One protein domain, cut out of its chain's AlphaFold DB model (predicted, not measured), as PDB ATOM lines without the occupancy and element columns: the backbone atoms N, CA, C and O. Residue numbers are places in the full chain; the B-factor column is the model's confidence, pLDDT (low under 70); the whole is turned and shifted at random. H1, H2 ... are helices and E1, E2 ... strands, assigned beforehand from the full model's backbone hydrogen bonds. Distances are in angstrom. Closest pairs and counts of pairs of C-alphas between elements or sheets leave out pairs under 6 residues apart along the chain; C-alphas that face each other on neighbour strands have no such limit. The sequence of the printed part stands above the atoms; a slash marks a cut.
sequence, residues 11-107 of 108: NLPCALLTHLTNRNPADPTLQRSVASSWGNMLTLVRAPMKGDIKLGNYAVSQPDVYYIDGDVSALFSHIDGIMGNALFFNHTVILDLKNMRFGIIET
ATOM      1  N   ASN A  11      29.779 -38.514 -39.804       59.50
ATOM      2  CA  ASN A  11      30.853 -39.386 -40.284       59.50
ATOM      3  C   ASN A  11      30.304 -40.352 -41.341       59.50
ATOM      4  O   ASN A  11      29.319 -41.040 -41.065       59.50
ATOM      5  N   LEU A  12      30.901 -40.358 -42.535       63.66
ATOM      6  CA  LEU A  12      30.300 -40.920 -43.745       63.66
ATOM      7  C   LEU A  12      31.285 -41.797 -44.530       63.66
ATOM      8  O   LEU A  12      32.476 -41.486 -44.565       63.66
ATOM      9  N   PRO A  13      30.805 -42.818 -45.261       71.00
ATOM     10  CA  PRO A  13      31.584 -43.474 -46.306       71.00
ATOM     11  C   PRO A  13      32.044 -42.487 -47.395       71.00
ATOM     12  O   PRO A  13      31.362 -41.506 -47.699       71.00
ATOM     13  N   CYS A  14      33.164 -42.791 -48.060       72.56
ATOM     14  CA  CYS A  14      33.759 -41.983 -49.142       72.56
ATOM     15  C   CYS A  14      32.745 -41.594 -50.243       72.56
ATOM     16  O   CYS A  14      32.670 -40.434 -50.669       72.56
ATOM     17  N   ALA A  15      31.913 -42.552 -50.662       77.38
ATOM     18  CA  ALA A  15      30.871 -42.327 -51.663       77.38
ATOM     19  C   ALA A  15      29.827 -41.299 -51.196       77.38
ATOM     20  O   ALA A  15      29.396 -40.446 -51.975       77.38
ATOM     21  N   LEU A  16      29.460 -41.338 -49.913       78.19
ATOM     22  CA  LEU A  16      28.454 -40.450 -49.348       78.19
ATOM     23  C   LEU A  16      29.004 -39.035 -49.125       78.19
ATOM     24  O   LEU A  16      28.298 -38.074 -49.416       78.19
ATOM     25  N   LEU A  17      30.281 -38.879 -48.743       82.62
ATOM     26  CA  LEU A  17      30.932 -37.560 -48.737       82.62
ATOM     27  C   LEU A  17      30.853 -36.913 -50.125       82.62
ATOM     28  O   LEU A  17      30.431 -35.762 -50.255       82.62
ATOM     29  N   THR A  18      31.225 -37.663 -51.164       87.38
ATOM     30  CA  THR A  18      31.213 -37.160 -52.543       87.38
ATOM     31  C   THR A  18      29.803 -36.759 -52.966       87.38
ATOM     32  O   THR A  18      29.617 -35.679 -53.520       87.38
ATOM     33  N   HIS A  19      28.799 -37.578 -52.647       87.75
ATOM     34  CA  HIS A  19      27.402 -37.283 -52.957       87.75
ATOM     35  C   HIS A  19      26.897 -36.006 -52.264       87.75
ATOM     36  O   HIS A  19      26.279 -35.155 -52.902       87.75
ATOM     37  N   LEU A  20      27.200 -35.841 -50.973       87.12
ATOM     38  CA  LEU A  20      26.716 -34.706 -50.186       87.12
ATOM     39  C   LEU A  20      27.458 -33.401 -50.481       87.12
ATOM     40  O   LEU A  20      26.912 -32.333 -50.229       87.12
ATOM     41  N   THR A  21      28.683 -33.448 -51.005       90.06
ATOM     42  CA  THR A  21      29.546 -32.255 -51.127       90.06
ATOM     43  C   THR A  21      29.952 -31.931 -52.567       90.06
ATOM     44  O   THR A  21      30.375 -30.812 -52.849       90.06
ATOM     45  N   ASN A  22      29.810 -32.879 -53.501       91.38
ATOM     46  CA  ASN A  22      30.460 -32.886 -54.821       91.38
ATOM     47  C   ASN A  22      31.988 -32.723 -54.757       91.38
ATOM     48  O   ASN A  22      32.600 -32.208 -55.692       91.38
ATOM     49  N   ARG A  23      32.612 -33.134 -53.649       89.69
ATOM     50  CA  ARG A  23      34.065 -33.105 -53.467       89.69
ATOM     51  C   ARG A  23      34.602 -34.521 -53.382       89.69
ATOM     52  O   ARG A  23      34.061 -35.355 -52.664       89.69
ATOM     53  N   ASN A  24      35.691 -34.774 -54.097       87.81
ATOM     54  CA  ASN A  24      36.458 -36.001 -53.929       87.81
ATOM     55  C   ASN A  24      37.202 -35.925 -52.578       87.81
ATOM     56  O   ASN A  24      37.857 -34.911 -52.344       87.81
ATOM     57  N   PRO A  25      37.166 -36.945 -51.700       82.75
ATOM     58  CA  PRO A  25      37.935 -36.931 -50.448       82.75
ATOM     59  C   PRO A  25      39.452 -36.725 -50.635       82.75
ATOM     60  O   PRO A  25      40.128 -36.209 -49.743       82.75
ATOM     61  N   ALA A  26      39.990 -37.087 -51.804       85.31
ATOM     62  CA  ALA A  26      41.382 -36.855 -52.179       85.31
ATOM     63  C   ALA A  26      41.675 -35.409 -52.629       85.31
ATOM     64  O   ALA A  26      42.830 -35.080 -52.884       85.31
ATOM     65  N   ASP A  27      40.667 -34.534 -52.725       88.62
ATOM     66  CA  ASP A  27      40.847 -33.128 -53.097       88.62
ATOM     67  C   ASP A  27      41.786 -32.438 -52.078       88.62
ATOM     68  O   ASP A  27      41.493 -32.395 -50.872       88.62
ATOM     69  N   PRO A  28      42.950 -31.918 -52.514       86.38
ATOM     70  CA  PRO A  28      43.929 -31.317 -51.614       86.38
ATOM     71  C   PRO A  28      43.428 -30.009 -50.986       86.38
ATOM     72  O   PRO A  28      43.963 -29.594 -49.963       86.38
ATOM     73  N   THR A  29      42.387 -29.385 -51.546       88.94
ATOM     74  CA  THR A  29      41.794 -28.145 -51.019       88.94
ATOM     75  C   THR A  29      40.880 -28.376 -49.813       88.94
ATOM     76  O   THR A  29      40.542 -27.426 -49.105       88.94
ATOM     77  N   LEU A  30      40.497 -29.631 -49.546       88.81
ATOM     78  CA  LEU A  30      39.696 -29.978 -48.376       88.81
ATOM     79  C   LEU A  30      40.487 -29.814 -47.081       88.81
ATOM     80  O   LEU A  30      41.670 -30.155 -46.986       88.81
ATOM     81  N   GLN A  31      39.800 -29.325 -46.052       88.81
ATOM     82  CA  GLN A  31      40.404 -29.149 -44.739       88.81
ATOM     83  C   GLN A  31      40.610 -30.506 -44.073       88.81
ATOM     84  O   GLN A  31      39.697 -31.331 -44.029       88.81
ATOM     85  N   ARG A  32      41.810 -30.717 -43.531       88.88
ATOM     86  CA  ARG A  32      42.186 -31.940 -42.824       88.88
ATOM     87  C   ARG A  32      42.541 -31.619 -41.385       88.88
ATOM     88  O   ARG A  32      43.244 -30.647 -41.118       88.88
ATOM     89  N   SER A  33      42.064 -32.439 -40.464       87.19
ATOM     90  CA  SER A  33      42.426 -32.365 -39.054       87.19
ATOM     91  C   SER A  33      42.736 -33.758 -38.526       87.19
ATOM     92  O   SER A  33      42.296 -34.757 -39.087       87.19
ATOM     93  N   VAL A  34      43.525 -33.830 -37.456       84.56
ATOM     94  CA  VAL A  34      43.837 -35.097 -36.791       84.56
ATOM     95  C   VAL A  34      43.130 -35.125 -35.447       84.56
ATOM     96  O   VAL A  34      43.167 -34.146 -34.699       84.56
ATOM     97  N   ALA A  35      42.475 -36.240 -35.148       78.75
ATOM     98  CA  ALA A  35      41.623 -36.394 -33.983       78.75
ATOM     99  C   ALA A  35      41.872 -37.755 -33.310       78.75
ATOM    100  O   ALA A  35      42.014 -38.768 -33.990       78.75
ATOM    101  N   SER A  36      41.927 -37.791 -31.972       77.19
ATOM    102  CA  SER A  36      42.126 -39.043 -31.221       77.19
ATOM    103  C   SER A  36      40.814 -39.765 -30.909       77.19
ATOM    104  O   SER A  36      40.017 -39.282 -30.109       77.19
ATOM    105  N   SER A  37      40.610 -40.949 -31.474       72.88
ATOM    106  CA  SER A  37      39.403 -41.756 -31.309       72.88
ATOM    107  C   SER A  37      39.755 -43.145 -30.769       72.88
ATOM    108  O   SER A  37      40.498 -43.892 -31.403       72.88
ATOM    109  N   TRP A  38      39.277 -43.468 -29.561       68.38
ATOM    110  CA  TRP A  38      39.573 -44.726 -28.850       68.38
ATOM    111  C   TRP A  38      41.067 -45.110 -28.835       68.38
ATOM    112  O   TRP A  38      41.426 -46.267 -29.029       68.38
ATOM    113  N   GLY A  39      41.950 -44.129 -28.619       74.94
ATOM    114  CA  GLY A  39      43.403 -44.337 -28.574       74.94
ATOM    115  C   GLY A  39      44.105 -44.336 -29.936       74.94
ATOM    116  O   GLY A  39      45.331 -44.306 -29.972       74.94
ATOM    117  N   ASN A  40      43.361 -44.284 -31.043       74.62
ATOM    118  CA  ASN A  40      43.909 -44.163 -32.394       74.62
ATOM    119  C   ASN A  40      43.888 -42.707 -32.863       74.62
ATOM    120  O   ASN A  40      42.979 -41.951 -32.523       74.62
ATOM    121  N   MET A  41      44.876 -42.306 -33.660       79.38
ATOM    122  CA  MET A  41      44.870 -41.006 -34.335       79.38
ATOM    123  C   MET A  41      44.248 -41.172 -35.717       79.38
ATOM    124  O   MET A  41      44.750 -41.941 -36.530       79.38
ATOM    125  N   LEU A  42      43.150 -40.464 -35.961       81.31
ATOM    126  CA  LEU A  42      42.393 -40.516 -37.206       81.31
ATOM    127  C   LEU A  42      42.527 -39.192 -37.952       81.31
ATOM    128  O   LEU A  42      42.442 -38.122 -37.342       81.31
ATOM    129  N   THR A  43      42.696 -39.266 -39.269       85.00
ATOM    130  CA  THR A  43      42.636 -38.093 -40.144       85.00
ATOM    131  C   THR A  43      41.190 -37.870 -40.564       85.00
ATOM    132  O   THR A  43      40.554 -38.743 -41.150       85.00
ATOM    133  N   LEU A  44      40.669 -36.688 -40.256       84.75
ATOM    134  CA  LEU A  44      39.339 -36.238 -40.641       84.75
ATOM    135  C   LEU A  44      39.455 -35.299 -41.837       84.75
ATOM    136  O   LEU A  44      40.212 -34.329 -41.796       84.75
ATOM    137  N   VAL A  45      38.668 -35.549 -42.875       87.38
ATOM    138  CA  VAL A  45      38.497 -34.669 -44.031       87.38
ATOM    139  C   VAL A  45      37.158 -33.957 -43.889       87.38
ATOM    140  O   VAL A  45      36.115 -34.606 -43.857       87.38
ATOM    141  N   ARG A  46      37.180 -32.627 -43.791       87.38
ATOM    142  CA  ARG A  46      35.997 -31.772 -43.627       87.38
ATOM    143  C   ARG A  46      35.601 -31.137 -44.956       87.38
ATOM    144  O   ARG A  46      36.447 -30.570 -45.651       87.38
ATOM    145  N   ALA A  47      34.304 -31.138 -45.247       89.06
ATOM    146  CA  ALA A  47      33.723 -30.405 -46.366       89.06
ATOM    147  C   ALA A  47      32.313 -29.888 -46.018       89.06
ATOM    148  O   ALA A  47      31.572 -30.592 -45.333       89.06
ATOM    149  N   PRO A  48      31.912 -28.694 -46.488       88.75
ATOM    150  CA  PRO A  48      30.538 -28.227 -46.333       88.75
ATOM    151  C   PRO A  48      29.595 -29.022 -47.246       88.75
ATOM    152  O   PRO A  48      29.901 -29.262 -48.419       88.75
ATOM    153  N   MET A  49      28.435 -29.416 -46.725       89.44
ATOM    154  CA  MET A  49      27.396 -30.094 -47.498       89.44
ATOM    155  C   MET A  49      26.731 -29.145 -48.507       89.44
ATOM    156  O   MET A  49      26.447 -27.980 -48.227       89.44
ATOM    157  N   LYS A  50      26.406 -29.670 -49.692       89.75
ATOM    158  CA  LYS A  50      25.537 -29.021 -50.673       89.75
ATOM    159  C   LYS A  50      24.079 -29.250 -50.275       89.75
ATOM    160  O   LYS A  50      23.425 -30.168 -50.764       89.75
ATOM    161  N   GLY A  51      23.575 -28.382 -49.408       89.19
ATOM    162  CA  GLY A  51      22.163 -28.328 -49.038       89.19
ATOM    163  C   GLY A  51      21.947 -28.400 -47.538       89.19
ATOM    164  O   GLY A  51      22.891 -28.341 -46.753       89.19
ATOM    165  N   ASP A  52      20.682 -28.517 -47.161       90.50
ATOM    166  CA  ASP A  52      20.273 -28.496 -45.765       90.50
ATOM    167  C   ASP A  52      20.075 -29.919 -45.239       90.50
ATOM    168  O   ASP A  52      19.534 -30.784 -45.933       90.50
ATOM    169  N   ILE A  53      20.436 -30.141 -43.977       87.44
ATOM    170  CA  ILE A  53      19.954 -31.294 -43.214       87.44
ATOM    171  C   ILE A  53      18.615 -30.914 -42.599       87.44
ATOM    172  O   ILE A  53      18.508 -29.869 -41.961       87.44
ATOM    173  N   LYS A  54      17.606 -31.777 -42.754       89.44
ATOM    174  CA  LYS A  54      16.287 -31.608 -42.136       89.44
ATOM    175  C   LYS A  54      15.969 -32.778 -41.212       89.44
ATOM    176  O   LYS A  54      16.018 -33.931 -41.632       89.44
ATOM    177  N   LEU A  55      15.617 -32.467 -39.968       87.69
ATOM    178  CA  LEU A  55      15.193 -33.406 -38.931       87.69
ATOM    179  C   LEU A  55      13.827 -32.956 -38.403       87.69
ATOM    180  O   LEU A  55      13.724 -32.113 -37.512       87.69
ATOM    181  N   GLY A  56      12.755 -33.482 -38.997       86.12
ATOM    182  CA  GLY A  56      11.410 -32.959 -38.760       86.12
ATOM    183  C   GLY A  56      11.325 -31.484 -39.167       86.12
ATOM    184  O   GLY A  56      11.594 -31.147 -40.317       86.12
ATOM    185  N   ASN A  57      10.986 -30.611 -38.215       87.12
ATOM    186  CA  ASN A  57      10.912 -29.160 -38.432       87.12
ATOM    187  C   ASN A  57      12.250 -28.437 -38.206       87.12
ATOM    188  O   ASN A  57      12.345 -27.241 -38.464       87.12
ATOM    189  N   TYR A  58      13.270 -29.138 -37.710       89.25
ATOM    190  CA  TYR A  58      14.602 -28.580 -37.520       89.25
ATOM    191  C   TYR A  58      15.394 -28.653 -38.825       89.25
ATOM    192  O   TYR A  58      15.416 -29.698 -39.478       89.25
ATOM    193  N   ALA A  59      16.059 -27.562 -39.199       90.19
ATOM    194  CA  ALA A  59      16.897 -27.507 -40.386       90.19
ATOM    195  C   ALA A  59      18.251 -26.867 -40.072       90.19
ATOM    196  O   ALA A  59      18.319 -25.849 -39.386       90.19
ATOM    197  N   VAL A  60      19.318 -27.447 -40.616       87.69
ATOM    198  CA  VAL A  60      20.667 -26.875 -40.587       87.69
ATOM    199  C   VAL A  60      21.102 -26.643 -42.012       87.69
ATOM    200  O   VAL A  60      21.152 -27.592 -42.795       87.69
ATOM    201  N   SER A  61      21.415 -25.394 -42.345       89.56
ATOM    202  CA  SER A  61      21.873 -25.067 -43.688       89.56
ATOM    203  C   SER A  61      23.356 -25.348 -43.844       89.56
ATOM    204  O   SER A  61      24.158 -24.920 -43.016       89.56
ATOM    205  N   GLN A  62      23.691 -26.089 -44.903       89.44
ATOM    206  CA  GLN A  62      25.058 -26.405 -45.324       89.44
ATOM    207  C   GLN A  62      25.988 -26.816 -44.169       89.44
ATOM    208  O   GLN A  62      27.069 -26.239 -44.018       89.44
ATOM    209  N   PRO A  63      25.592 -27.794 -43.330       88.19
ATOM    210  CA  PRO A  63      26.439 -28.229 -42.236       88.19
ATOM    211  C   PRO A  63      27.734 -28.828 -42.770       88.19
ATOM    212  O   PRO A  63      27.801 -29.364 -43.881       88.19
ATOM    213  N   ASP A  64      28.764 -28.782 -41.938       86.94
ATOM    214  CA  ASP A  64      29.987 -29.514 -42.217       86.94
ATOM    215  C   ASP A  64      29.748 -31.015 -42.131       86.94
ATOM    216  O   ASP A  64      29.055 -31.496 -41.239       86.94
ATOM    217  N   VAL A  65      30.374 -31.764 -43.028       86.12
ATOM    218  CA  VAL A  65      30.435 -33.220 -42.981       86.12
ATOM    219  C   VAL A  65      31.884 -33.673 -42.957       86.12
ATOM    220  O   VAL A  65      32.780 -32.981 -43.453       86.12
ATOM    221  N   TYR A  66      32.109 -34.828 -42.343       84.06
ATOM    222  CA  TYR A  66      33.436 -35.349 -42.075       84.06
ATOM    223  C   TYR A  66      33.555 -36.762 -42.643       84.06
ATOM    224  O   TYR A  66      32.685 -37.612 -42.473       84.06
ATOM    225  N   TYR A  67      34.657 -37.015 -43.330       82.06
ATOM    226  CA  TYR A  67      35.069 -38.341 -43.765       82.06
ATOM    227  C   TYR A  67      36.308 -38.743 -42.972       82.06
ATOM    228  O   TYR A  67      37.215 -37.927 -42.800       82.06
ATOM    229  N   ILE A  68      36.349 -39.979 -42.480       79.62
ATOM    230  CA  ILE A  68      37.559 -40.525 -41.862       79.62
ATOM    231  C   ILE A  68      38.391 -41.199 -42.939       79.62
ATOM    232  O   ILE A  68      37.930 -42.127 -43.597       79.62
ATOM    233  N   ASP A  69      39.625 -40.737 -43.087       73.31
ATOM    234  CA  ASP A  69      40.599 -41.368 -43.963       73.31
ATOM    235  C   ASP A  69      41.158 -42.628 -43.280       73.31
ATOM    236  O   ASP A  69      41.957 -42.545 -42.345       73.31
ATOM    237  N   GLY A  70      40.646 -43.794 -43.687       68.88
ATOM    238  CA  GLY A  70      40.988 -45.107 -43.134       68.88
ATOM    239  C   GLY A  70      39.821 -46.098 -43.194       68.88
ATOM    240  O   GLY A  70      38.680 -45.721 -43.463       68.88
ATOM    241  N   ASP A  71      40.094 -47.381 -42.940       66.25
ATOM    242  CA  ASP A  71      39.037 -48.393 -42.860       66.25
ATOM    243  C   ASP A  71      38.310 -48.304 -41.512       66.25
ATOM    244  O   ASP A  71      38.794 -48.755 -40.474       66.25
ATOM    245  N   VAL A  72      37.131 -47.692 -41.544       66.81
ATOM    246  CA  VAL A  72      36.190 -47.622 -40.421       66.81
ATOM    247  C   VAL A  72      34.956 -48.491 -40.656       66.81
ATOM    248  O   VAL A  72      33.981 -48.364 -39.923       66.81
ATOM    249  N   SER A  73      34.967 -49.382 -41.655       61.62
ATOM    250  CA  SER A  73      33.806 -50.194 -42.055       61.62
ATOM    251  C   SER A  73      33.194 -50.990 -40.898       61.62
ATOM    252  O   SER A  73      31.971 -51.104 -40.806       61.62
ATOM    253  N   ALA A  74      34.023 -51.442 -39.951       63.59
ATOM    254  CA  ALA A  74      33.588 -52.115 -38.728       63.59
ATOM    255  C   ALA A  74      32.672 -51.254 -37.830       63.59
ATOM    256  O   ALA A  74      31.865 -51.801 -37.086       63.59
ATOM    257  N   LEU A  75      32.770 -49.921 -37.898       62.38
ATOM    258  CA  LEU A  75      31.918 -48.988 -37.147       62.38
ATOM    259  C   LEU A  75      30.580 -48.705 -37.844       62.38
ATOM    260  O   LEU A  75      29.648 -48.240 -37.193       62.38
ATOM    261  N   PHE A  76      30.478 -48.974 -39.150       62.88
ATOM    262  CA  PHE A  76      29.330 -48.598 -39.986       62.88
ATOM    263  C   PHE A  76      28.549 -49.792 -40.532       62.88
ATOM    264  O   PHE A  76      27.745 -49.637 -41.451       62.88
ATOM    265  N   SER A  77      28.742 -50.997 -39.986       63.59
ATOM    266  CA  SER A  77      27.945 -52.143 -40.418       63.59
ATOM    267  C   SER A  77      26.458 -51.833 -40.190       63.59
ATOM    268  O   SER A  77      26.022 -51.747 -39.041       63.59
ATOM    269  N   HIS A  78      25.693 -51.699 -41.279       69.88
ATOM    270  CA  HIS A  78      24.250 -51.407 -41.311       69.88
ATOM    271  C   HIS A  78      23.817 -49.952 -41.032       69.88
ATOM    272  O   HIS A  78      22.629 -49.726 -40.804       69.88
ATOM    273  N   ILE A  79      24.721 -48.966 -41.072       73.88
ATOM    274  CA  ILE A  79      24.356 -47.540 -40.960       73.88
ATOM    275  C   ILE A  79      25.037 -46.702 -42.050       73.88
ATOM    276  O   ILE A  79      26.215 -46.886 -42.340       73.88
ATOM    277  N   ASP A  80      24.308 -45.750 -42.638       73.88
ATOM    278  CA  ASP A  80      24.837 -44.882 -43.708       73.88
ATOM    279  C   ASP A  80      25.810 -43.816 -43.185       73.88
ATOM    280  O   ASP A  80      26.617 -43.260 -43.930       73.88
ATOM    281  N   GLY A  81      25.748 -43.524 -41.889       73.31
ATOM    282  CA  GLY A  81      26.625 -42.574 -41.232       73.31
ATOM    283  C   GLY A  81      26.270 -42.392 -39.765       73.31
ATOM    284  O   GLY A  81      25.244 -42.870 -39.284       73.31
ATOM    285  N   ILE A  82      27.133 -41.676 -39.049       77.25
ATOM    286  CA  ILE A  82      26.909 -41.324 -37.645       77.25
ATOM    287  C   ILE A  82      26.770 -39.818 -37.548       77.25
ATOM    288  O   ILE A  82      27.682 -39.089 -37.931       77.25
ATOM    289  N   MET A  83      25.653 -39.368 -36.984       78.75
ATOM    290  CA  MET A  83      25.416 -37.967 -36.683       78.75
ATOM    291  C   MET A  83      25.879 -37.629 -35.267       78.75
ATOM    292  O   MET A  83      25.555 -38.329 -34.310       78.75
ATOM    293  N   GLY A  84      26.641 -36.549 -35.136       75.50
ATOM    294  CA  GLY A  84      27.181 -36.115 -33.855       75.50
ATOM    295  C   GLY A  84      26.411 -34.991 -33.177       75.50
ATOM    296  O   GLY A  84      25.564 -34.336 -33.779       75.50
ATOM    297  N   ASN A  85      26.752 -34.718 -31.915       79.56
ATOM    298  CA  ASN A  85      26.092 -33.685 -31.111       79.56
ATOM    299  C   ASN A  85      26.359 -32.249 -31.595       79.56
ATOM    300  O   ASN A  85      25.670 -31.336 -31.152       79.56
ATOM    301  N   ALA A  86      27.330 -32.038 -32.489       80.44
ATOM    302  CA  ALA A  86      27.666 -30.716 -33.013       80.44
ATOM    303  C   ALA A  86      26.460 -30.016 -33.666       80.44
ATOM    304  O   ALA A  86      26.308 -28.806 -33.519       80.44
ATOM    305  N   LEU A  87      25.567 -30.775 -34.315       82.44
ATOM    306  CA  LEU A  87      24.331 -30.230 -34.891       82.44
ATOM    307  C   LEU A  87      23.348 -29.741 -33.820       82.44
ATOM    308  O   LEU A  87      22.479 -28.937 -34.111       82.44
ATOM    309  N   PHE A  88      23.493 -30.177 -32.572       86.31
ATOM    310  CA  PHE A  88      22.563 -29.880 -31.486       86.31
ATOM    311  C   PHE A  88      23.199 -29.047 -30.370       86.31
ATOM    312  O   PHE A  88      22.630 -28.964 -29.292       86.31
ATOM    313  N   PHE A  89      24.364 -28.424 -30.593       83.62
ATOM    314  CA  PHE A  89      25.138 -27.789 -29.515       83.62
ATOM    315  C   PHE A  89      24.347 -26.731 -28.719       83.62
ATOM    316  O   PHE A  89      24.494 -26.641 -27.505       83.62
ATOM    317  N   ASN A  90      23.462 -25.991 -29.393       87.38
ATOM    318  CA  ASN A  90      22.582 -24.977 -28.790       87.38
ATOM    319  C   ASN A  90      21.114 -25.432 -28.691       87.38
ATOM    320  O   ASN A  90      20.202 -24.612 -28.630       87.38
ATOM    321  N   HIS A  91      20.880 -26.741 -28.725       90.38
ATOM    322  CA  HIS A  91      19.549 -27.328 -28.692       90.38
ATOM    323  C   HIS A  91      19.464 -28.375 -27.589       90.38
ATOM    324  O   HIS A  91      20.446 -29.023 -27.229       90.38
ATOM    325  N   THR A  92      18.258 -28.589 -27.084       92.06
ATOM    326  CA  THR A  92      17.961 -29.754 -26.256       92.06
ATOM    327  C   THR A  92      17.383 -30.852 -27.140       92.06
ATOM    328  O   THR A  92      16.387 -30.646 -27.836       92.06
ATOM    329  N   VAL A  93      18.015 -32.026 -27.102       91.56
ATOM    330  CA  VAL A  93      17.530 -33.238 -27.770       91.56
ATOM    331  C   VAL A  93      16.690 -34.043 -26.786       91.56
ATOM    332  O   VAL A  93      17.130 -34.338 -25.677       91.56
ATOM    333  N   ILE A  94      15.484 -34.417 -27.202       92.75
ATOM    334  CA  ILE A  94      14.553 -35.236 -26.424       92.75
ATOM    335  C   ILE A  94      14.423 -36.596 -27.104       92.75
ATOM    336  O   ILE A  94      14.023 -36.681 -28.267       92.75
ATOM    337  N   LEU A  95      14.723 -37.657 -26.356       93.25
ATOM    338  CA  LEU A  95      14.515 -39.043 -26.767       93.25
ATOM    339  C   LEU A  95      13.368 -39.638 -25.947       93.25
ATOM    340  O   LEU A  95      13.542 -39.993 -24.782       93.25
ATOM    341  N   ASP A  96      12.188 -39.745 -26.550       95.25
ATOM    342  CA  ASP A  96      11.034 -40.406 -25.945       95.25
ATOM    343  C   ASP A  96      10.979 -41.856 -26.429       95.25
ATOM    344  O   ASP A  96      10.392 -42.178 -27.465       95.25
ATOM    345  N   LEU A  97      11.630 -42.733 -25.667       96.44
ATOM    346  CA  LEU A  97      11.742 -44.153 -26.001       96.44
ATOM    347  C   LEU A  97      10.406 -44.892 -25.888       96.44
ATOM    348  O   LEU A  97      10.181 -45.860 -26.608       96.44
ATOM    349  N   LYS A  98       9.502 -44.431 -25.012       97.31
ATOM    350  CA  LYS A  98       8.195 -45.065 -24.805       97.31
ATOM    351  C   LYS A  98       7.290 -44.863 -26.017       97.31
ATOM    352  O   LYS A  98       6.606 -45.798 -26.420       97.31
ATOM    353  N   ASN A  99       7.285 -43.656 -26.583       97.44
ATOM    354  CA  ASN A  99       6.459 -43.325 -27.745       97.44
ATOM    355  C   ASN A  99       7.233 -43.365 -29.072       97.44
ATOM    356  O   ASN A  99       6.662 -43.029 -30.108       97.44
ATOM    357  N   MET A 100       8.514 -43.754 -29.055       95.00
ATOM    358  CA  MET A 100       9.409 -43.774 -30.219       95.00
ATOM    359  C   MET A 100       9.497 -42.411 -30.927       95.00
ATOM    360  O   MET A 100       9.428 -42.323 -32.153       95.00
ATOM    361  N   ARG A 101       9.622 -41.324 -30.153       93.69
ATOM    362  CA  ARG A 101       9.708 -39.957 -30.688       93.69
ATOM    363  C   ARG A 101      11.079 -39.347 -30.445       93.69
ATOM    364  O   ARG A 101      11.698 -39.534 -29.401       93.69
ATOM    365  N   PHE A 102      11.500 -38.549 -31.417       92.06
ATOM    366  CA  PHE A 102      12.698 -37.729 -31.369       92.06
ATOM    367  C   PHE A 102      12.288 -36.257 -31.470       92.06
ATOM    368  O   PHE A 102      11.493 -35.893 -32.340       92.06
ATOM    369  N   GLY A 103      12.786 -35.423 -30.559       92.94
ATOM    370  CA  GLY A 103      12.478 -33.998 -30.498       92.94
ATOM    371  C   GLY A 103      13.737 -33.145 -30.406       92.94
ATOM    372  O   GLY A 103      14.715 -33.542 -29.779       92.94
ATOM    373  N   ILE A 104      13.685 -31.962 -31.009       93.88
ATOM    374  CA  ILE A 104      14.717 -30.928 -30.908       93.88
ATOM    375  C   ILE A 104      14.009 -29.636 -30.513       93.88
ATOM    376  O   ILE A 104      13.023 -29.261 -31.151       93.88
ATOM    377  N   ILE A 105      14.497 -28.970 -29.471       92.50
ATOM    378  CA  ILE A 105      14.009 -27.655 -29.043       92.50
ATOM    379  C   ILE A 105      15.180 -26.683 -28.900       92.50
ATOM    380  O   ILE A 105      16.277 -27.084 -28.509       92.50
ATOM    381  N   GLU A 106      14.952 -25.414 -29.227       87.62
ATOM    382  CA  GLU A 106      15.937 -24.351 -29.016       87.62
ATOM    383  C   GLU A 106      16.168 -24.132 -27.518       87.62
ATOM    384  O   GLU A 106      15.217 -24.048 -26.732       87.62
ATOM    385  N   THR A 107      17.435 -24.038 -27.122       81.44
ATOM    386  CA  THR A 107      17.799 -23.628 -25.766       81.44
ATOM    387  C   THR A 107      17.807 -22.099 -25.728       81.44
ATOM    388  O   THR A 107      18.510 -21.473 -26.520       81.44
TER     389      THR A 107
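What this domain is: This is residues 11 to 107 of the 108 residues of an uncharacterized protein of Firmicutes bacterium (UniProt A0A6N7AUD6). A strongly twisted three-stranded sheet, E1, E2 and E5, makes one end of the domain, with H1 over one of its faces, and a separate hairpin, E6 and E7, makes the other end. Between them a small hairpin, E3 and E4, extends from the ends of E2 and E5, and the long link after E5 leads through the short H2 to E6; contacts of these parts with the far hairpin are few, and the hairpin tips at residues 36 to 41 and 96 to 101 stick out. The printed part has 97 residues with two named helices and seven named strands, in the order H1 E1 E2 E3 E4 E5 H2 E6 E7, and its class is mixed, helices and strands. The larger sheet has the order E1 - E2 - E5, and it and the two two-stranded sheets are antiparallel. The whole is only just compact, close to loose, with a radius of gyration of the C-alphas of 14.9 A and spans of 42 by 29 by 24 A.

Where its parts are: H1 is residues 14 to 21, 10.8 A long, from C-alpha 14 at (33.759, -41.983, -49.142). E1 is residues 31 to 37, 18.4 A, and E2 is residues 40 to 48, 25.0 A, the longest strand by residues. E3 is residues 52 to 55 and E4 residues 58 to 61. E5 is residues 64 to 69, 16.0 A, beginning at C-alpha 64 at (29.987, -29.514, -42.217). H2 is residues 85 to 88. E6 is residues 91 to 96, 15.8 A, and E7 is residues 101 to 106, 16.9 A, ending at C-alpha 106 at (15.937, -24.351, -29.016).

How they stand to each other: E1 and E2 form a hairpin at 144 degrees, with N 35 and O 42 2.9 A apart, within hydrogen-bond range. E5 is antiparallel to E2 at 142 degrees, with N 67 and O 45 at 2.9 A. H1 is on this sheet at a height of 9.0 A, over E5 and along it at 20 degrees on the local plane; their closest C-alphas, of Leu 17 and Tyr 67, are 6.5 A apart. E4 runs on into E5 across two residues, at 73 degrees. In the hairpin E3 and E4, N 53 and O 60 are 2.9 A apart. The closest C-alphas of E4 and E7, of Tyr 58 and Ile 104, are 7.0 A apart. In the hairpin E6 and E7, N 94 and O 103 are 2.8 A apart. H2 is not on the larger sheet; its closest C-alphas to E4 are those of Leu 87 and Val 60, 7.6 A apart. Each O i to N i+4 pair of H1 is within hydrogen-bond range, and H2 is too short for such a pair. E1 is apart from E6 and E7.

The domain as a whole: The C-alphas farthest apart, of Pro 28 and Lys 98, are 46.7 A apart. The printed part has no cut. The link from E5 to H2, residues 70 to 84, is long. The mean pLDDT of the printed part is 83.1, and it is under 70 at residues 11 to 12, 38 and 70 to 78.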